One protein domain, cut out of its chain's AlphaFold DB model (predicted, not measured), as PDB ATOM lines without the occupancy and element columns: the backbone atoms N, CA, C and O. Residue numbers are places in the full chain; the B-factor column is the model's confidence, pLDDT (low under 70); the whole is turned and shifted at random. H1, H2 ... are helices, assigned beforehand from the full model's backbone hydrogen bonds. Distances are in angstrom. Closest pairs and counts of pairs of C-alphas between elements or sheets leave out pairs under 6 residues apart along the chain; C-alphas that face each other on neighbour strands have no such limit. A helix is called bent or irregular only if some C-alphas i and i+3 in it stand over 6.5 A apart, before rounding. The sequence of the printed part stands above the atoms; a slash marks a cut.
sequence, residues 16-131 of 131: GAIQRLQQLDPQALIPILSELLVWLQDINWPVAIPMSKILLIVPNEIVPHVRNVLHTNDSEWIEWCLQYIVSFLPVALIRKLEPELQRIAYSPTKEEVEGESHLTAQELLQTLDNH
ATOM      1  N   GLY A  16     -10.114 -69.415  39.382       96.56
ATOM      2  CA  GLY A  16      -8.858 -69.533  38.648       96.56
ATOM      3  C   GLY A  16      -8.239 -68.163  38.362       96.56
ATOM      4  O   GLY A  16      -7.023 -68.013  38.465       96.56
ATOM      5  N   ALA A  17      -9.054 -67.150  38.048       96.31
ATOM      6  CA  ALA A  17      -8.585 -65.769  37.918       96.31
ATOM      7  C   ALA A  17      -8.055 -65.209  39.234       96.31
ATOM      8  O   ALA A  17      -6.953 -64.667  39.254       96.31
ATOM      9  N   ILE A  18      -8.771 -65.434  40.337       97.62
ATOM     10  CA  ILE A  18      -8.329 -65.026  41.677       97.62
ATOM     11  C   ILE A  18      -6.963 -65.633  42.017       97.62
ATOM     12  O   ILE A  18      -6.057 -64.905  42.412       97.62
ATOM     13  N   GLN A  19      -6.777 -66.938  41.801       96.56
ATOM     14  CA  GLN A  19      -5.501 -67.614  42.060       96.56
ATOM     15  C   GLN A  19      -4.354 -67.037  41.226       96.56
ATOM     16  O   GLN A  19      -3.259 -66.838  41.743       96.56
ATOM     17  N   ARG A  20      -4.602 -66.744  39.944       95.75
ATOM     18  CA  ARG A  20      -3.597 -66.138  39.061       95.75
ATOM     19  C   ARG A  20      -3.232 -64.730  39.520       95.75
ATOM     20  O   ARG A  20      -2.051 -64.430  39.623       95.75
ATOM     21  N   LEU A  21      -4.223 -63.898  39.846       96.75
ATOM     22  CA  LEU A  21      -4.016 -62.533  40.338       96.75
ATOM     23  C   LEU A  21      -3.224 -62.504  41.656       96.75
ATOM     24  O   LEU A  21      -2.351 -61.661  41.816       96.75
ATOM     25  N   GLN A  22      -3.468 -63.453  42.566       95.50
ATOM     26  CA  GLN A  22      -2.730 -63.580  43.834       95.50
ATOM     27  C   GLN A  22      -1.239 -63.908  43.662       95.50
ATOM     28  O   GLN A  22      -0.464 -63.705  44.593       95.50
ATOM     29  N   GLN A  23      -0.842 -64.446  42.507       95.00
ATOM     30  CA  GLN A  23       0.541 -64.817  42.204       95.00
ATOM     31  C   GLN A  23       1.291 -63.744  41.405       95.00
ATOM     32  O   GLN A  23       2.484 -63.905  41.149       95.00
ATOM     33  N   LEU A  24       0.609 -62.679  40.981       93.31
ATOM     34  CA  LEU A  24       1.235 -61.599  40.229       93.31
ATOM     35  C   LEU A  24       2.080 -60.702  41.131       93.31
ATOM     36  O   LEU A  24       1.805 -60.532  42.319       93.31
ATOM     37  N   ASP A  25       3.065 -60.054  40.514       95.12
ATOM     38  CA  ASP A  25       3.646 -58.844  41.083       95.12
ATOM     39  C   ASP A  25       2.526 -57.798  41.258       95.12
ATOM     40  O   ASP A  25       1.799 -57.536  40.292       95.12
ATOM     41  N   PRO A  26       2.375 -57.177  42.442       94.44
ATOM     42  CA  PRO A  26       1.420 -56.094  42.661       94.44
ATOM     43  C   PRO A  26       1.449 -55.002  41.583       94.44
ATOM     44  O   PRO A  26       0.399 -54.489  41.196       94.44
ATOM     45  N   GLN A  27       2.622 -54.678  41.035       95.19
ATOM     46  CA  GLN A  27       2.761 -53.675  39.972       95.19
ATOM     47  C   GLN A  27       2.037 -54.074  38.678       95.19
ATOM     48  O   GLN A  27       1.572 -53.208  37.937       95.19
ATOM     49  N   ALA A  28       1.880 -55.374  38.416       94.88
ATOM     50  CA  ALA A  28       1.141 -55.869  37.257       94.88
ATOM     51  C   ALA A  28      -0.381 -55.678  37.387       94.88
ATOM     52  O   ALA A  28      -1.086 -55.761  36.381       94.88
ATOM     53  N   LEU A  29      -0.898 -55.401  38.593       95.56
ATOM     54  CA  LEU A  29      -2.318 -55.106  38.816       95.56
ATOM     55  C   LEU A  29      -2.684 -53.683  38.381       95.56
ATOM     56  O   LEU A  29      -3.805 -53.455  37.934       95.56
ATOM     57  N   ILE A  30      -1.745 -52.736  38.491       96.12
ATOM     58  CA  ILE A  30      -1.983 -51.296  38.295       96.12
ATOM     59  C   ILE A  30      -2.690 -50.984  36.963       96.12
ATOM     60  O   ILE A  30      -3.682 -50.256  36.983       96.12
ATOM     61  N   PRO A  31      -2.272 -51.547  35.811       96.06
ATOM     62  CA  PRO A  31      -2.899 -51.228  34.530       96.06
ATOM     63  C   PRO A  31      -4.345 -51.723  34.391       96.06
ATOM     64  O   PRO A  31      -5.027 -51.294  33.466       96.06
ATOM     65  N   ILE A  32      -4.798 -52.631  35.264       96.31
ATOM     66  CA  ILE A  32      -6.101 -53.309  35.167       96.31
ATOM     67  C   ILE A  32      -7.021 -53.044  36.368       96.31
ATOM     68  O   ILE A  32      -8.090 -53.643  36.467       96.31
ATOM     69  N   LEU A  33      -6.655 -52.143  37.288       97.56
ATOM     70  CA  LEU A  33      -7.416 -51.916  38.525       97.56
ATOM     71  C   LEU A  33      -8.875 -51.516  38.279       97.56
ATOM     72  O   LEU A  33      -9.764 -52.003  38.974       97.56
ATOM     73  N   SER A  34      -9.141 -50.678  37.272       96.81
ATOM     74  CA  SER A  34     -10.512 -50.292  36.918       96.81
ATOM     75  C   SER A  34     -11.362 -51.478  36.466       96.81
ATOM     76  O   SER A  34     -12.541 -51.541  36.794       96.81
ATOM     77  N   GLU A  35     -10.773 -52.425  35.736       97.31
ATOM     78  CA  GLU A  35     -11.465 -53.623  35.243       97.31
ATOM     79  C   GLU A  35     -11.710 -54.624  36.376       97.31
ATOM     80  O   GLU A  35     -12.747 -55.284  36.423       97.31
ATOM     81  N   LEU A  36     -10.774 -54.714  37.323       97.88
ATOM     82  CA  LEU A  36     -10.909 -55.564  38.501       97.88
ATOM     83  C   LEU A  36     -11.964 -55.034  39.485       97.88
ATOM     84  O   LEU A  36     -12.691 -55.837  40.068       97.88
ATOM     85  N   LEU A  37     -12.109 -53.711  39.631       98.06
ATOM     86  CA  LEU A  37     -13.127 -53.098  40.499       98.06
ATOM     87  C   LEU A  37     -14.564 -53.452  40.105       98.06
ATOM     88  O   LEU A  37     -15.421 -53.510  40.982       98.06
ATOM     89  N   VAL A  38     -14.830 -53.735  38.824       97.81
ATOM     90  CA  VAL A  38     -16.157 -54.164  38.335       97.81
ATOM     91  C   VAL A  38     -16.635 -55.433  39.052       97.81
ATOM     92  O   VAL A  38     -17.826 -55.626  39.264       97.81
ATOM     93  N   TRP A  39     -15.712 -56.280  39.515       98.25
ATOM     94  CA  TRP A  39     -16.040 -57.500  40.262       98.25
ATOM     95  C   TRP A  39     -16.511 -57.249  41.697       98.25
ATOM     96  O   TRP A  39     -16.806 -58.210  42.404       98.25
ATOM     97  N   LEU A  40     -16.595 -55.983  42.111       98.12
ATOM     98  CA  LEU A  40     -17.228 -55.550  43.354       98.12
ATOM     99  C   LEU A  40     -18.638 -54.980  43.146       98.12
ATOM    100  O   LEU A  40     -19.227 -54.541  44.122       98.12
ATOM    101  N   GLN A  41     -19.188 -54.976  41.925       97.38
ATOM    102  CA  GLN A  41     -20.563 -54.504  41.693       97.38
ATOM    103  C   GLN A  41     -21.614 -55.333  42.443       97.38
ATOM    104  O   GLN A  41     -22.658 -54.810  42.801       97.38
ATOM    105  N   ASP A  42     -21.335 -56.610  42.714       96.81
ATOM    106  CA  ASP A  42     -22.212 -57.480  43.497       96.81
ATOM    107  C   ASP A  42     -21.369 -58.337  44.442       96.81
ATOM    108  O   ASP A  42     -20.675 -59.275  44.030       96.81
ATOM    109  N   ILE A  43     -21.440 -58.027  45.736       95.75
ATOM    110  CA  ILE A  43     -20.685 -58.747  46.763       95.75
ATOM    111  C   ILE A  43     -21.112 -60.218  46.903       95.75
ATOM    112  O   ILE A  43     -20.346 -61.037  47.418       95.75
ATOM    113  N   ASN A  44     -22.298 -60.593  46.405       96.94
ATOM    114  CA  ASN A  44     -22.757 -61.982  46.400       96.94
ATOM    115  C   ASN A  44     -22.016 -62.835  45.367       96.94
ATOM    116  O   ASN A  44     -22.129 -64.067  45.389       96.94
ATOM    117  N   TRP A  45     -21.260 -62.228  44.447       98.19
ATOM    118  CA  TRP A  45     -20.369 -62.982  43.577       98.19
ATOM    119  C   TRP A  45     -19.267 -63.626  44.418       98.19
ATOM    120  O   TRP A  45     -18.517 -62.921  45.089       98.19
ATOM    121  N   PRO A  46     -19.088 -64.958  44.356       98.00
ATOM    122  CA  PRO A  46     -18.091 -65.633  45.190       98.00
ATOM    123  C   PRO A  46     -16.649 -65.131  45.023       98.00
ATOM    124  O   PRO A  46     -15.825 -65.308  45.920       98.00
ATOM    125  N   VAL A  47     -16.339 -64.503  43.888       98.19
ATOM    126  CA  VAL A  47     -15.039 -63.876  43.617       98.19
ATOM    127  C   VAL A  47     -14.889 -62.454  44.172       98.19
ATOM    128  O   VAL A  47     -13.754 -61.998  44.274       98.19
ATOM    129  N   ALA A  48     -15.964 -61.765  44.569       98.19
ATOM    130  CA  ALA A  48     -15.932 -60.349  44.955       98.19
ATOM    131  C   ALA A  48     -15.104 -60.096  46.225       98.19
ATOM    132  O   ALA A  48     -14.168 -59.298  46.214       98.19
ATOM    133  N   ILE A  49     -15.368 -60.832  47.309       97.62
ATOM    134  CA  ILE A  49     -14.600 -60.693  48.561       97.62
ATOM    135  C   ILE A  49     -13.112 -61.062  48.366       97.62
ATOM    136  O   ILE A  49     -12.242 -60.345  48.861       97.62
ATOM    137  N   PRO A  50     -12.749 -62.155  47.666       98.19
ATOM    138  CA  PRO A  50     -11.354 -62.389  47.297       98.19
ATOM    139  C   PRO A  50     -10.750 -61.274  46.434       98.19
ATOM    140  O   PRO A  50      -9.577 -60.946  46.618       98.19
ATOM    141  N   MET A  51     -11.530 -60.681  45.526       98.50
ATOM    142  CA  MET A  51     -11.083 -59.577  44.679       98.50
ATOM    143  C   MET A  51     -10.757 -58.327  45.496       98.50
ATOM    144  O   MET A  51      -9.701 -57.734  45.282       98.50
ATOM    145  N   SER A  52     -11.596 -57.945  46.466       98.25
ATOM    146  CA  SER A  52     -11.336 -56.747  47.279       98.25
ATOM    147  C   SER A  52      -9.994 -56.838  48.010       98.25
ATOM    148  O   SER A  52      -9.219 -55.883  48.026       98.25
ATOM    149  N   LYS A  53      -9.647 -58.031  48.505       98.19
ATOM    150  CA  LYS A  53      -8.349 -58.301  49.140       98.19
ATOM    151  C   LYS A  53      -7.170 -58.141  48.184       98.19
ATOM    152  O   LYS A  53      -6.126 -57.663  48.611       98.19
ATOM    153  N   ILE A  54      -7.319 -58.537  46.918       98.12
ATOM    154  CA  ILE A  54      -6.283 -58.354  45.889       98.12
ATOM    155  C   ILE A  54      -6.086 -56.864  45.598       98.12
ATOM    156  O   ILE A  54      -4.955 -56.390  45.543       98.12
ATOM    157  N   LEU A  55      -7.180 -56.112  45.455       98.12
ATOM    158  CA  LEU A  55      -7.140 -54.677  45.160       98.12
ATOM    159  C   LEU A  55      -6.446 -53.869  46.269       98.12
ATOM    160  O   LEU A  55      -5.726 -52.915  45.983       98.12
ATOM    161  N   LEU A  56      -6.600 -54.290  47.526       98.19
ATOM    162  CA  LEU A  56      -5.967 -53.660  48.689       98.19
ATOM    163  C   LEU A  56      -4.445 -53.884  48.784       98.19
ATOM    164  O   LEU A  56      -3.803 -53.271  49.636       98.19
ATOM    165  N   ILE A  57      -3.842 -54.708  47.916       97.38
ATOM    166  CA  ILE A  57      -2.379 -54.906  47.864       97.38
ATOM    167  C   ILE A  57      -1.664 -53.666  47.295       97.38
ATOM    168  O   ILE A  57      -0.508 -53.412  47.631       97.38
ATOM    169  N   VAL A  58      -2.357 -52.861  46.483       97.44
ATOM    170  CA  VAL A  58      -1.854 -51.607  45.890       97.44
ATOM    171  C   VAL A  58      -2.709 -50.410  46.342       97.44
ATOM    172  O   VAL A  58      -3.409 -49.777  45.546       97.44
ATOM    173  N   PRO A  59      -2.715 -50.099  47.655       97.38
ATOM    174  CA  PRO A  59      -3.695 -49.193  48.243       97.38
ATOM    175  C   PRO A  59      -3.527 -47.742  47.777       97.38
ATOM    176  O   PRO A  59      -4.494 -46.992  47.807       97.38
ATOM    177  N   ASN A  60      -2.338 -47.316  47.334       98.25
ATOM    178  CA  ASN A  60      -2.155 -45.958  46.809       98.25
ATOM    179  C   ASN A  60      -2.740 -45.827  45.401       98.25
ATOM    180  O   ASN A  60      -3.373 -44.822  45.076       98.25
ATOM    181  N   GLU A  61      -2.519 -46.846  44.584       98.44
ATOM    182  CA  GLU A  61      -2.848 -46.888  43.169       98.44
ATOM    183  C   GLU A  61      -4.344 -47.110  42.951       98.44
ATOM    184  O   GLU A  61      -4.899 -46.582  41.992       98.44
ATOM    185  N   ILE A  62      -5.025 -47.813  43.863       98.38
ATOM    186  CA  ILE A  62      -6.467 -48.071  43.759       98.38
ATOM    187  C   ILE A  62      -7.340 -46.837  44.051       98.38
ATOM    188  O   ILE A  62      -8.432 -46.719  43.495       98.38
ATOM    189  N   VAL A  63      -6.862 -45.879  44.859       98.62
ATOM    190  CA  VAL A  63      -7.614 -44.669  45.266       98.62
ATOM    191  C   VAL A  63      -8.216 -43.885  44.091       98.62
ATOM    192  O   VAL A  63      -9.416 -43.611  44.135       98.62
ATOM    193  N   PRO A  64      -7.466 -43.498  43.036       98.44
ATOM    194  CA  PRO A  64      -8.056 -42.786  41.902       98.44
ATOM    195  C   PRO A  64      -9.140 -43.592  41.175       98.44
ATOM    196  O   PRO A  64     -10.080 -42.994  40.659       98.44
ATOM    197  N   HIS A  65      -9.053 -44.923  41.153       98.62
ATOM    198  CA  HIS A  65     -10.074 -45.756  40.517       98.62
ATOM    199  C   HIS A  65     -11.326 -45.894  41.387       98.62
ATOM    200  O   HIS A  65     -12.432 -45.789  40.865       98.62
ATOM    201  N   VAL A  66     -11.170 -46.035  42.707       98.62
ATOM    202  CA  VAL A  66     -12.294 -46.004  43.660       98.62
ATOM    203  C   VAL A  66     -13.014 -44.667  43.587       98.62
ATOM    204  O   VAL A  66     -14.235 -44.648  43.486       98.62
ATOM    205  N   ARG A  67     -12.276 -43.550  43.530       98.69
ATOM    206  CA  ARG A  67     -12.870 -42.222  43.323       98.69
ATOM    207  C   ARG A  67     -13.800 -42.202  42.113       98.69
ATOM    208  O   ARG A  67     -14.884 -41.637  42.204       98.69
ATOM    209  N   ASN A  68     -13.398 -42.810  41.000       98.50
ATOM    210  CA  ASN A  68     -14.241 -42.858  39.808       98.50
ATOM    211  C   ASN A  68     -15.534 -43.648  40.056       98.50
ATOM    212  O   ASN A  68     -16.582 -43.211  39.597       98.50
ATOM    213  N   VAL A  69     -15.480 -44.752  40.816       98.56
ATOM    214  CA  VAL A  69     -16.677 -45.519  41.209       98.56
ATOM    215  C   VAL A  69     -17.625 -44.675  42.066       98.56
ATOM    216  O   VAL A  69     -18.820 -44.638  41.784       98.56
ATOM    217  N   LEU A  70     -17.100 -43.913  43.034       98.62
ATOM    218  CA  LEU A  70     -17.884 -43.024  43.914       98.62
ATOM    219  C   LEU A  70     -18.594 -41.859  43.187       98.62
ATOM    220  O   LEU A  70     -19.406 -41.153  43.792       98.62
ATOM    221  N   HIS A  71     -18.285 -41.646  41.902       98.12
ATOM    222  CA  HIS A  71     -18.941 -40.675  41.017       98.12
ATOM    223  C   HIS A  71     -19.913 -41.318  40.014       98.12
ATOM    224  O   HIS A  71     -20.459 -40.620  39.156       98.12
ATOM    225  N   THR A  72     -20.101 -42.637  40.062       97.00
ATOM    226  CA  THR A  72     -21.092 -43.324  39.224       97.00
ATOM    227  C   THR A  72     -22.500 -43.187  39.812       97.00
ATOM    228  O   THR A  72     -22.685 -42.625  40.885       97.00
ATOM    229  N   ASN A  73     -23.503 -43.708  39.101       95.00
ATOM    230  CA  ASN A  73     -24.880 -43.812  39.602       95.00
ATOM    231  C   ASN A  73     -25.214 -45.239  40.084       95.00
ATOM    232  O   ASN A  73     -26.386 -45.576  40.227       95.00
ATOM    233  N   ASP A  74     -24.206 -46.097  40.249       96.75
ATOM    234  CA  ASP A  74     -24.369 -47.487  40.679       96.75
ATOM    235  C   ASP A  74     -24.239 -47.548  42.207       96.75
ATOM    236  O   ASP A  74     -23.138 -47.682  42.740       96.75
ATOM    237  N   SER A  75     -25.357 -47.350  42.915       95.56
ATOM    238  CA  SER A  75     -25.351 -47.243  44.379       95.56
ATOM    239  C   SER A  75     -24.883 -48.527  45.066       95.56
ATOM    240  O   SER A  75     -24.161 -48.441  46.053       95.56
ATOM    241  N   GLU A  76     -25.197 -49.706  44.520       96.50
ATOM    242  CA  GLU A  76     -24.684 -50.979  45.042       96.50
ATOM    243  C   GLU A  76     -23.160 -51.055  44.907       96.50
ATOM    244  O   GLU A  76     -22.460 -51.388  45.864       96.50
ATOM    245  N   TRP A  77     -22.610 -50.686  43.747       98.25
ATOM    246  CA  TRP A  77     -21.161 -50.699  43.558       98.25
ATOM    247  C   TRP A  77     -20.437 -49.673  44.434       98.25
ATOM    248  O   TRP A  77     -19.357 -49.963  44.965       98.25
ATOM    249  N   ILE A  78     -21.030 -48.488  44.606       98.69
ATOM    250  CA  ILE A  78     -20.553 -47.478  45.554       98.69
ATOM    251  C   ILE A  78     -20.512 -48.084  46.952       98.69
ATOM    252  O   ILE A  78     -19.456 -48.046  47.585       98.69
ATOM    253  N   GLU A  79     -21.602 -48.708  47.392       98.50
ATOM    254  CA  GLU A  79     -21.702 -49.302  48.720       98.50
ATOM    255  C   GLU A  79     -20.626 -50.352  48.970       98.50
ATOM    256  O   GLU A  79     -19.885 -50.290  49.955       98.50
ATOM    257  N   TRP A  80     -20.457 -51.282  48.034       98.50
ATOM    258  CA  TRP A  80     -19.451 -52.324  48.169       98.50
ATOM    259  C   TRP A  80     -18.026 -51.771  48.122       98.50
ATOM    260  O   TRP A  80     -17.155 -52.272  48.838       98.50
ATOM    261  N   CYS A  81     -17.769 -50.703  47.365       98.56
ATOM    262  CA  CYS A  81     -16.480 -50.017  47.422       98.56
ATOM    263  C   CYS A  81     -16.252 -49.329  48.772       98.56
ATOM    264  O   CYS A  81     -15.145 -49.423  49.310       98.56
ATOM    265  N   LEU A  82     -17.264 -48.673  49.345       98.75
ATOM    266  CA  LEU A  82     -17.157 -48.055  50.667       98.75
ATOM    267  C   LEU A  82     -16.862 -49.112  51.744       98.75
ATOM    268  O   LEU A  82     -15.876 -48.984  52.477       98.75
ATOM    269  N   GLN A  83     -17.648 -50.191  51.782       98.50
ATOM    270  CA  GLN A  83     -17.550 -51.230  52.809       98.50
ATOM    271  C   GLN A  83     -16.330 -52.148  52.675       98.50
ATOM    272  O   GLN A  83     -15.798 -52.573  53.699       98.50
ATOM    273  N   TYR A  84     -15.891 -52.492  51.458       98.44
ATOM    274  CA  TYR A  84     -14.856 -53.519  51.244       98.44
ATOM    275  C   TYR A  84     -13.528 -52.990  50.713       98.44
ATOM    276  O   TYR A  84     -12.557 -53.751  50.680       98.44
ATOM    277  N   ILE A  85     -13.462 -51.718  50.315       98.62
ATOM    278  CA  ILE A  85     -12.209 -51.069  49.921       98.62
ATOM    279  C   ILE A  85     -11.913 -49.896  50.844       98.62
ATOM    280  O   ILE A  85     -10.912 -49.940  51.555       98.62
ATOM    281  N   VAL A  86     -12.763 -48.864  50.866       98.62
ATOM    282  CA  VAL A  86     -12.454 -47.600  51.556       98.62
ATOM    283  C   VAL A  86     -12.261 -47.807  53.057       98.62
ATOM    284  O   VAL A  86     -11.270 -47.321  53.596       98.62
ATOM    285  N   SER A  87     -13.121 -48.589  53.708       98.06
ATOM    286  CA  SER A  87     -13.024 -48.923  55.141       98.06
ATOM    287  C   SER A  87     -11.718 -49.623  55.554       98.06
ATOM    288  O   SER A  87     -11.339 -49.580  56.723       98.06
ATOM    289  N   PHE A  88     -11.013 -50.251  54.606       97.94
ATOM    290  CA  PHE A  88      -9.760 -50.975  54.839       97.94
ATOM    291  C   PHE A  88      -8.518 -50.198  54.382       97.94
ATOM    292  O   PHE A  88      -7.393 -50.675  54.560       97.94
ATOM    293  N   LEU A  89      -8.686 -49.014  53.787       98.12
ATOM    294  CA  LEU A  89      -7.560 -48.167  53.415       98.12
ATOM    295  C   LEU A  89      -6.918 -47.529  54.661       98.12
ATOM    296  O   LEU A  89      -7.595 -47.244  55.648       98.12
ATOM    297  N   PRO A  90      -5.611 -47.211  54.621       96.94
ATOM    298  CA  PRO A  90      -5.007 -46.337  55.617       96.94
ATOM    299  C   PRO A  90      -5.745 -44.993  55.694       96.94
ATOM    300  O   PRO A  90      -6.077 -44.418  54.657       96.94
ATOM    301  N   VAL A  91      -5.901 -44.435  56.899       96.44
ATOM    302  CA  VAL A  91      -6.579 -43.141  57.146       96.44
ATOM    303  C   VAL A  91      -6.088 -42.036  56.202       96.44
ATOM    304  O   VAL A  91      -6.884 -41.296  55.633       96.44
ATOM    305  N   ALA A  92      -4.775 -41.958  55.956       97.00
ATOM    306  CA  ALA A  92      -4.189 -40.972  55.044       97.00
ATOM    307  C   ALA A  92      -4.682 -41.093  53.587       97.00
ATOM    308  O   ALA A  92      -4.645 -40.113  52.846       97.00
ATOM    309  N   LEU A  93      -5.120 -42.280  53.159       98.25
ATOM    310  CA  LEU A  93      -5.706 -42.522  51.840       98.25
ATOM    311  C   LEU A  93      -7.220 -42.326  51.843       98.25
ATOM    312  O   LEU A  93      -7.730 -41.767  50.877       98.25
ATOM    313  N   ILE A  94      -7.916 -42.676  52.930       98.31
ATOM    314  CA  ILE A  94      -9.339 -42.342  53.102       98.31
ATOM    315  C   ILE A  94      -9.533 -40.820  53.040       98.31
ATOM    316  O   ILE A  94     -10.397 -40.349  52.309       98.31
ATOM    317  N   ARG A  95      -8.657 -40.029  53.683       97.69
ATOM    318  CA  ARG A  95      -8.677 -38.554  53.590       97.69
ATOM    319  C   ARG A  95      -8.566 -38.027  52.154       97.69
ATOM    320  O   ARG A  95      -9.057 -36.946  51.854       97.69
ATOM    321  N   LYS A  96      -7.959 -38.777  51.225       98.25
ATOM    322  CA  LYS A  96      -7.915 -38.386  49.800       98.25
ATOM    323  C   LYS A  96      -9.266 -38.546  49.094       98.25
ATOM    324  O   LYS A  96      -9.399 -38.047  47.978       98.25
ATOM    325  N   LEU A  97     -10.208 -39.270  49.696       98.62
ATOM    326  CA  LEU A  97     -11.579 -39.482  49.226       98.62
ATOM    327  C   LEU A  97     -12.603 -38.665  50.034       98.62
ATOM    328  O   LEU A  97     -13.806 -38.817  49.847       98.62
ATOM    329  N   GLU A  98     -12.143 -37.816  50.957       98.12
ATOM    330  CA  GLU A  98     -13.011 -37.036  51.839       98.12
ATOM    331  C   GLU A  98     -14.050 -36.183  51.083       98.12
ATOM    332  O   GLU A  98     -15.208 -36.206  51.497       98.12
ATOM    333  N   PRO A  99     -13.729 -35.506  49.958       98.44
ATOM    334  CA  PRO A  99     -14.736 -34.765  49.196       98.44
ATOM    335  C   PRO A  99     -15.877 -35.652  48.679       98.44
ATOM    336  O   PRO A  99     -17.046 -35.268  48.744       98.44
ATOM    337  N   GLU A 100     -15.556 -36.847  48.183       98.69
ATOM    338  CA  GLU A 100     -16.546 -37.808  47.700       98.69
ATOM    339  C   GLU A 100     -17.388 -38.366  48.849       98.69
ATOM    340  O   GLU A 100     -18.613 -38.430  48.736       98.69
ATOM    341  N   LEU A 101     -16.748 -38.699  49.974       98.75
ATOM    342  CA  LEU A 101     -17.434 -39.162  51.180       98.75
ATOM    343  C   LEU A 101     -18.381 -38.089  51.730       98.75
ATOM    344  O   LEU A 101     -19.526 -38.398  52.037       98.75
ATOM    345  N   GLN A 102     -17.958 -36.824  51.796       98.69
ATOM    346  CA  GLN A 102     -18.806 -35.711  52.236       98.69
ATOM    347  C   GLN A 102     -20.012 -35.513  51.314       98.69
ATOM    348  O   GLN A 102     -21.125 -35.297  51.801       98.69
ATOM    349  N   ARG A 103     -19.824 -35.619  49.991       98.50
ATOM    350  CA  ARG A 103     -20.937 -35.554  49.035       98.50
ATOM    351  C   ARG A 103     -21.935 -36.684  49.282       98.50
ATOM    352  O   ARG A 103     -23.120 -36.398  49.406       98.50
ATOM    353  N   ILE A 104     -21.475 -37.934  49.363       98.75
ATOM    354  CA  ILE A 104     -22.348 -39.098  49.590       98.75
ATOM    355  C   ILE A 104     -23.065 -38.974  50.942       98.75
ATOM    356  O   ILE A 104     -24.268 -39.181  51.032       98.75
ATOM    357  N   ALA A 105     -22.353 -38.567  51.992       98.62
ATOM    358  CA  ALA A 105     -22.882 -38.453  53.348       98.62
ATOM    359  C   ALA A 105     -23.966 -37.376  53.507       98.62
ATOM    360  O   ALA A 105     -24.935 -37.581  54.243       98.62
ATOM    361  N   TYR A 106     -23.789 -36.214  52.871       98.50
ATOM    362  CA  TYR A 106     -24.584 -35.011  53.164       98.50
ATOM    363  C   TYR A 106     -25.347 -34.448  51.965       98.50
ATOM    364  O   TYR A 106     -26.126 -33.505  52.102       98.50
ATOM    365  N   SER A 107     -25.134 -34.990  50.773       98.25
ATOM    366  CA  SER A 107     -25.895 -34.674  49.562       98.25
ATOM    367  C   SER A 107     -26.067 -35.925  48.687       98.25
ATOM    368  O   SER A 107     -25.669 -35.905  47.515       98.25
ATOM    369  N   PRO A 108     -26.624 -37.024  49.241       98.31
ATOM    370  CA  PRO A 108     -26.807 -38.256  48.491       98.31
ATOM    371  C   PRO A 108     -27.858 -38.115  47.393       98.31
ATOM    372  O   PRO A 108     -28.808 -37.328  47.497       98.31
ATOM    373  N   THR A 109     -27.720 -38.932  46.355       98.12
ATOM    374  CA  THR A 109     -28.819 -39.211  45.427       98.12
ATOM    375  C   THR A 109     -29.896 -40.050  46.116       98.12
ATOM    376  O   THR A 109     -29.712 -40.577  47.213       98.12
ATOM    377  N   LYS A 110     -31.052 -40.200  45.466       97.81
ATOM    378  CA  LYS A 110     -32.127 -41.037  46.002       97.81
ATOM    379  C   LYS A 110     -31.679 -42.500  46.120       97.81
ATOM    380  O   LYS A 110     -31.961 -43.145  47.123       97.81
ATOM    381  N   GLU A 111     -30.954 -42.989  45.124       97.25
ATOM    382  CA  GLU A 111     -30.447 -44.357  45.045       97.25
ATOM    383  C   GLU A 111     -29.388 -44.642  46.125       97.25
ATOM    384  O   GLU A 111     -29.351 -45.740  46.671       97.25
ATOM    385  N   GLU A 112     -28.563 -43.654  46.486       98.25
ATOM    386  CA  GLU A 112     -27.594 -43.740  47.597       98.25
ATOM    387  C   GLU A 112     -28.260 -43.673  48.981       98.25
ATOM    388  O   GLU A 112     -27.700 -44.142  49.975       98.25
ATOM    389  N   VAL A 113     -29.460 -43.087  49.071       98.00
ATOM    390  CA  VAL A 113     -30.290 -43.185  50.278       98.00
ATOM    391  C   VAL A 113     -30.895 -44.579  50.394       98.00
ATOM    392  O   VAL A 113     -30.791 -45.191  51.452       98.00
ATOM    393  N   GLU A 114     -31.493 -45.090  49.315       96.44
ATOM    394  CA  GLU A 114     -32.104 -46.426  49.275       96.44
ATOM    395  C   GLU A 114     -31.075 -47.548  49.493       96.44
ATOM    396  O   GLU A 114     -31.389 -48.528  50.163       96.44
ATOM    397  N   GLY A 115     -29.858 -47.388  48.967       93.88
ATOM    398  CA  GLY A 115     -28.729 -48.306  49.158       93.88
ATOM    399  C   GLY A 115     -27.884 -48.038  50.407       93.88
ATOM    400  O   GLY A 115     -26.839 -48.655  50.560       93.88
ATOM    401  N   GLU A 116     -28.302 -47.108  51.273       97.56
ATOM    402  CA  GLU A 116     -27.655 -46.776  52.555       97.56
ATOM    403  C   GLU A 116     -26.210 -46.231  52.477       97.56
ATOM    404  O   GLU A 116     -25.611 -45.939  53.511       97.56
ATOM    405  N   SER A 117     -25.682 -45.937  51.286       98.25
ATOM    406  CA  SER A 117     -24.308 -45.435  51.106       98.25
ATOM    407  C   SER A 117     -23.992 -44.129  51.805       98.25
ATOM    408  O   SER A 117     -22.858 -43.909  52.235       98.25
ATOM    409  N   HIS A 118     -24.993 -43.273  51.983       98.62
ATOM    410  CA  HIS A 118     -24.861 -42.082  52.815       98.62
ATOM    411  C   HIS A 118     -24.508 -42.405  54.277       98.62
ATOM    412  O   HIS A 118     -23.712 -41.675  54.865       98.62
ATOM    413  N   LEU A 119     -25.032 -43.493  54.853       98.56
ATOM    414  CA  LEU A 119     -24.729 -43.908  56.227       98.56
ATOM    415  C   LEU A 119     -23.294 -44.425  56.324       98.56
ATOM    416  O   LEU A 119     -22.524 -43.943  57.152       98.56
ATOM    417  N   THR A 120     -22.895 -45.310  55.410       98.56
ATOM    418  CA  THR A 120     -21.526 -45.843  55.352       98.56
ATOM    419  C   THR A 120     -20.497 -44.723  55.169       98.56
ATOM    420  O   THR A 120     -19.456 -44.703  55.829       98.56
ATOM    421  N   ALA A 121     -20.790 -43.727  54.325       98.69
ATOM    422  CA  ALA A 121     -19.928 -42.558  54.158       98.69
ATOM    423  C   ALA A 121     -19.828 -41.699  55.435       98.69
ATOM    424  O   ALA A 121     -18.738 -41.228  55.764       98.69
ATOM    425  N   GLN A 122     -20.928 -41.518  56.176       98.56
ATOM    426  CA  GLN A 122     -20.923 -40.811  57.465       98.56
ATOM    427  C   GLN A 122     -20.074 -41.540  58.512       98.56
ATOM    428  O   GLN A 122     -19.280 -40.899  59.202       98.56
ATOM    429  N   GLU A 123     -20.195 -42.865  58.602       98.12
ATOM    430  CA  GLU A 123     -19.379 -43.683  59.505       98.12
ATOM    431  C   GLU A 123     -17.888 -43.549  59.174       98.12
ATOM    432  O   GLU A 123     -17.075 -43.282  60.062       98.12
ATOM    433  N   LEU A 124     -17.526 -43.644  57.890       98.19
ATOM    434  CA  LEU A 124     -16.146 -43.471  57.432       98.19
ATOM    435  C   LEU A 124     -15.596 -42.084  57.787       98.19
ATOM    436  O   LEU A 124     -14.481 -41.997  58.299       98.19
ATOM    437  N   LEU A 125     -16.366 -41.012  57.581       98.25
ATOM    438  CA  LEU A 125     -15.962 -39.660  57.983       98.25
ATOM    439  C   LEU A 125     -15.761 -39.553  59.498       98.25
ATOM    440  O   LEU A 125     -14.756 -39.003  59.940       98.25
ATOM    441  N   GLN A 126     -16.641 -40.158  60.298       95.62
ATOM    442  CA  GLN A 126     -16.492 -40.169  61.753       95.62
ATOM    443  C   GLN A 126     -15.203 -40.879  62.199       95.62
ATOM    444  O   GLN A 126     -14.581 -40.470  63.182       95.62
ATOM    445  N   THR A 127     -14.751 -41.912  61.478       91.38
ATOM    446  CA  THR A 127     -13.451 -42.541  61.776       91.38
ATOM    447  C   THR A 127     -12.269 -41.598  61.548       91.38
ATOM    448  O   THR A 127     -11.264 -41.720  62.246       91.38
ATOM    449  N   LEU A 128     -12.383 -40.630  60.632       92.00
ATOM    450  CA  LEU A 128     -11.334 -39.640  60.373       92.00
ATOM    451  C   LEU A 128     -11.214 -38.596  61.486       92.00
ATOM    452  O   LEU A 128     -10.124 -38.066  61.685       92.00
ATOM    453  N   ASP A 129     -12.299 -38.297  62.196       84.69
ATOM    454  CA  ASP A 129     -12.311 -37.301  63.278       84.69
ATOM    455  C   ASP A 129     -11.749 -37.852  64.598       84.69
ATOM    456  O   ASP A 129     -11.317 -37.094  65.468       84.69
ATOM    457  N   ASN A 130     -11.723 -39.178  64.748       80.06
ATOM    458  CA  ASN A 130     -11.241 -39.866  65.947       80.06
ATOM    459  C   ASN A 130      -9.717 -40.137  65.944       80.06
ATOM    460  O   ASN A 130      -9.217 -40.797  66.861       80.06
ATOM    461  N   HIS A 131      -8.980 -39.644  64.937       59.09
ATOM    462  CA  HIS A 131      -7.542 -39.864  64.718       59.09
ATOM    463  C   HIS A 131      -6.785 -38.568  64.412       59.09
ATOM    464  O   HIS A 131      -5.715 -38.376  65.037       59.09
TER     465      HIS A 131
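Overview. This is residues 16 to 131 of the 131 residues of the protein "DUF5071 domain-containing protein" of Paenibacillus nuruki (UniProt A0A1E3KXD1). The chain winds as a short solenoid, passing back and forth between two rows of helices, with H1, H3, H5 and H8 in one row and H2, H4 and H6 in the other. The rows follow the longest axis from H1 at one end to H8 at the other, and the short H7 sits near the first residues of H5 and H8. The printed part has 116 residues, with eight named helices in the order H1 to H8 and no named strand; its class is all helix. It is compact, with a radius of gyration of the C-alphas of 13.8 A and spans of 40 by 29 by 20 A.

Arrangement. H1, residues 16 to 22, touches H3, residues 48 to 55, the same way at a shallow tilt of 31 degrees; their closest C-alphas, of Gln 22 and Ile 54, are 6.6 A apart. H2, residues 30 to 40, forms a helical hairpin with H3, closest at the C-alphas of Leu 40 and Ala 48, 5.2 A. H2 also touches H4, residues 59 to 69, at a steep tilt of 54 degrees, with the C-alphas of Ser 34 and His 65 closest at 5.8 A. H4 and H5, residues 75 to 84, are a helical hairpin, closest at the C-alphas of Val 69 and Ile 78, 6.1 A. H3 and H5 are close but not clearly touching, with the C-alphas of Ser 52 and Tyr 84 closest at 6.2 A. H6, residues 91 to 106, touches H4 with residues 93 to 100 alone; the C-alphas of Arg 67 and Leu 97 are closest at 6.6 A. H7, residues 110 to 114, touches no helix. H8, residues 117 to 129, touches H6, opposite ways at a steep tilt of 44 degrees, closest at the C-alphas of Ala 105 and His 118, 4.2 A. With residues 117 to 121 alone H8 touches H5, closest at the C-alphas of Glu 79 and Ser 117, 5.2 A. H4, H5, H6 and H8 are an up and down bundle, each running against the one before it. Every O i to N i+4 pair is within hydrogen-bond range in H1, H3, H5, H7 and H8, against 2 of 7 in H2, where 4 of 8 O i to N i+3 pairs are, 4 of 7 in H4 and 8 of 12 in H6.

Along the chain. H1 begins at C-alpha 16, (-8.858, -69.533, 38.648). H2 measures 16.6 A and is irregular, with C-alphas 31 and 34 8.0 A apart; H4, 15.2 A, is only just irregular, with C-alphas 61 and 64 6.7 A apart. H6, 20.2 A, is irregular, with C-alphas 96 and 99 7.7 A apart and a kink of 62 degrees near residue 98. H8, 18.9 A, ends at C-alpha 129, (-12.311, -37.301, 63.278).

Size, cuts and confidence. The two C-alphas farthest apart, of Gln 23 and Ser 107, are 40.8 A apart. The printed part has no cut, and no link is long. Residue 131, the chain's last, is under 70 in pLDDT; the mean of the printed part is 96.9.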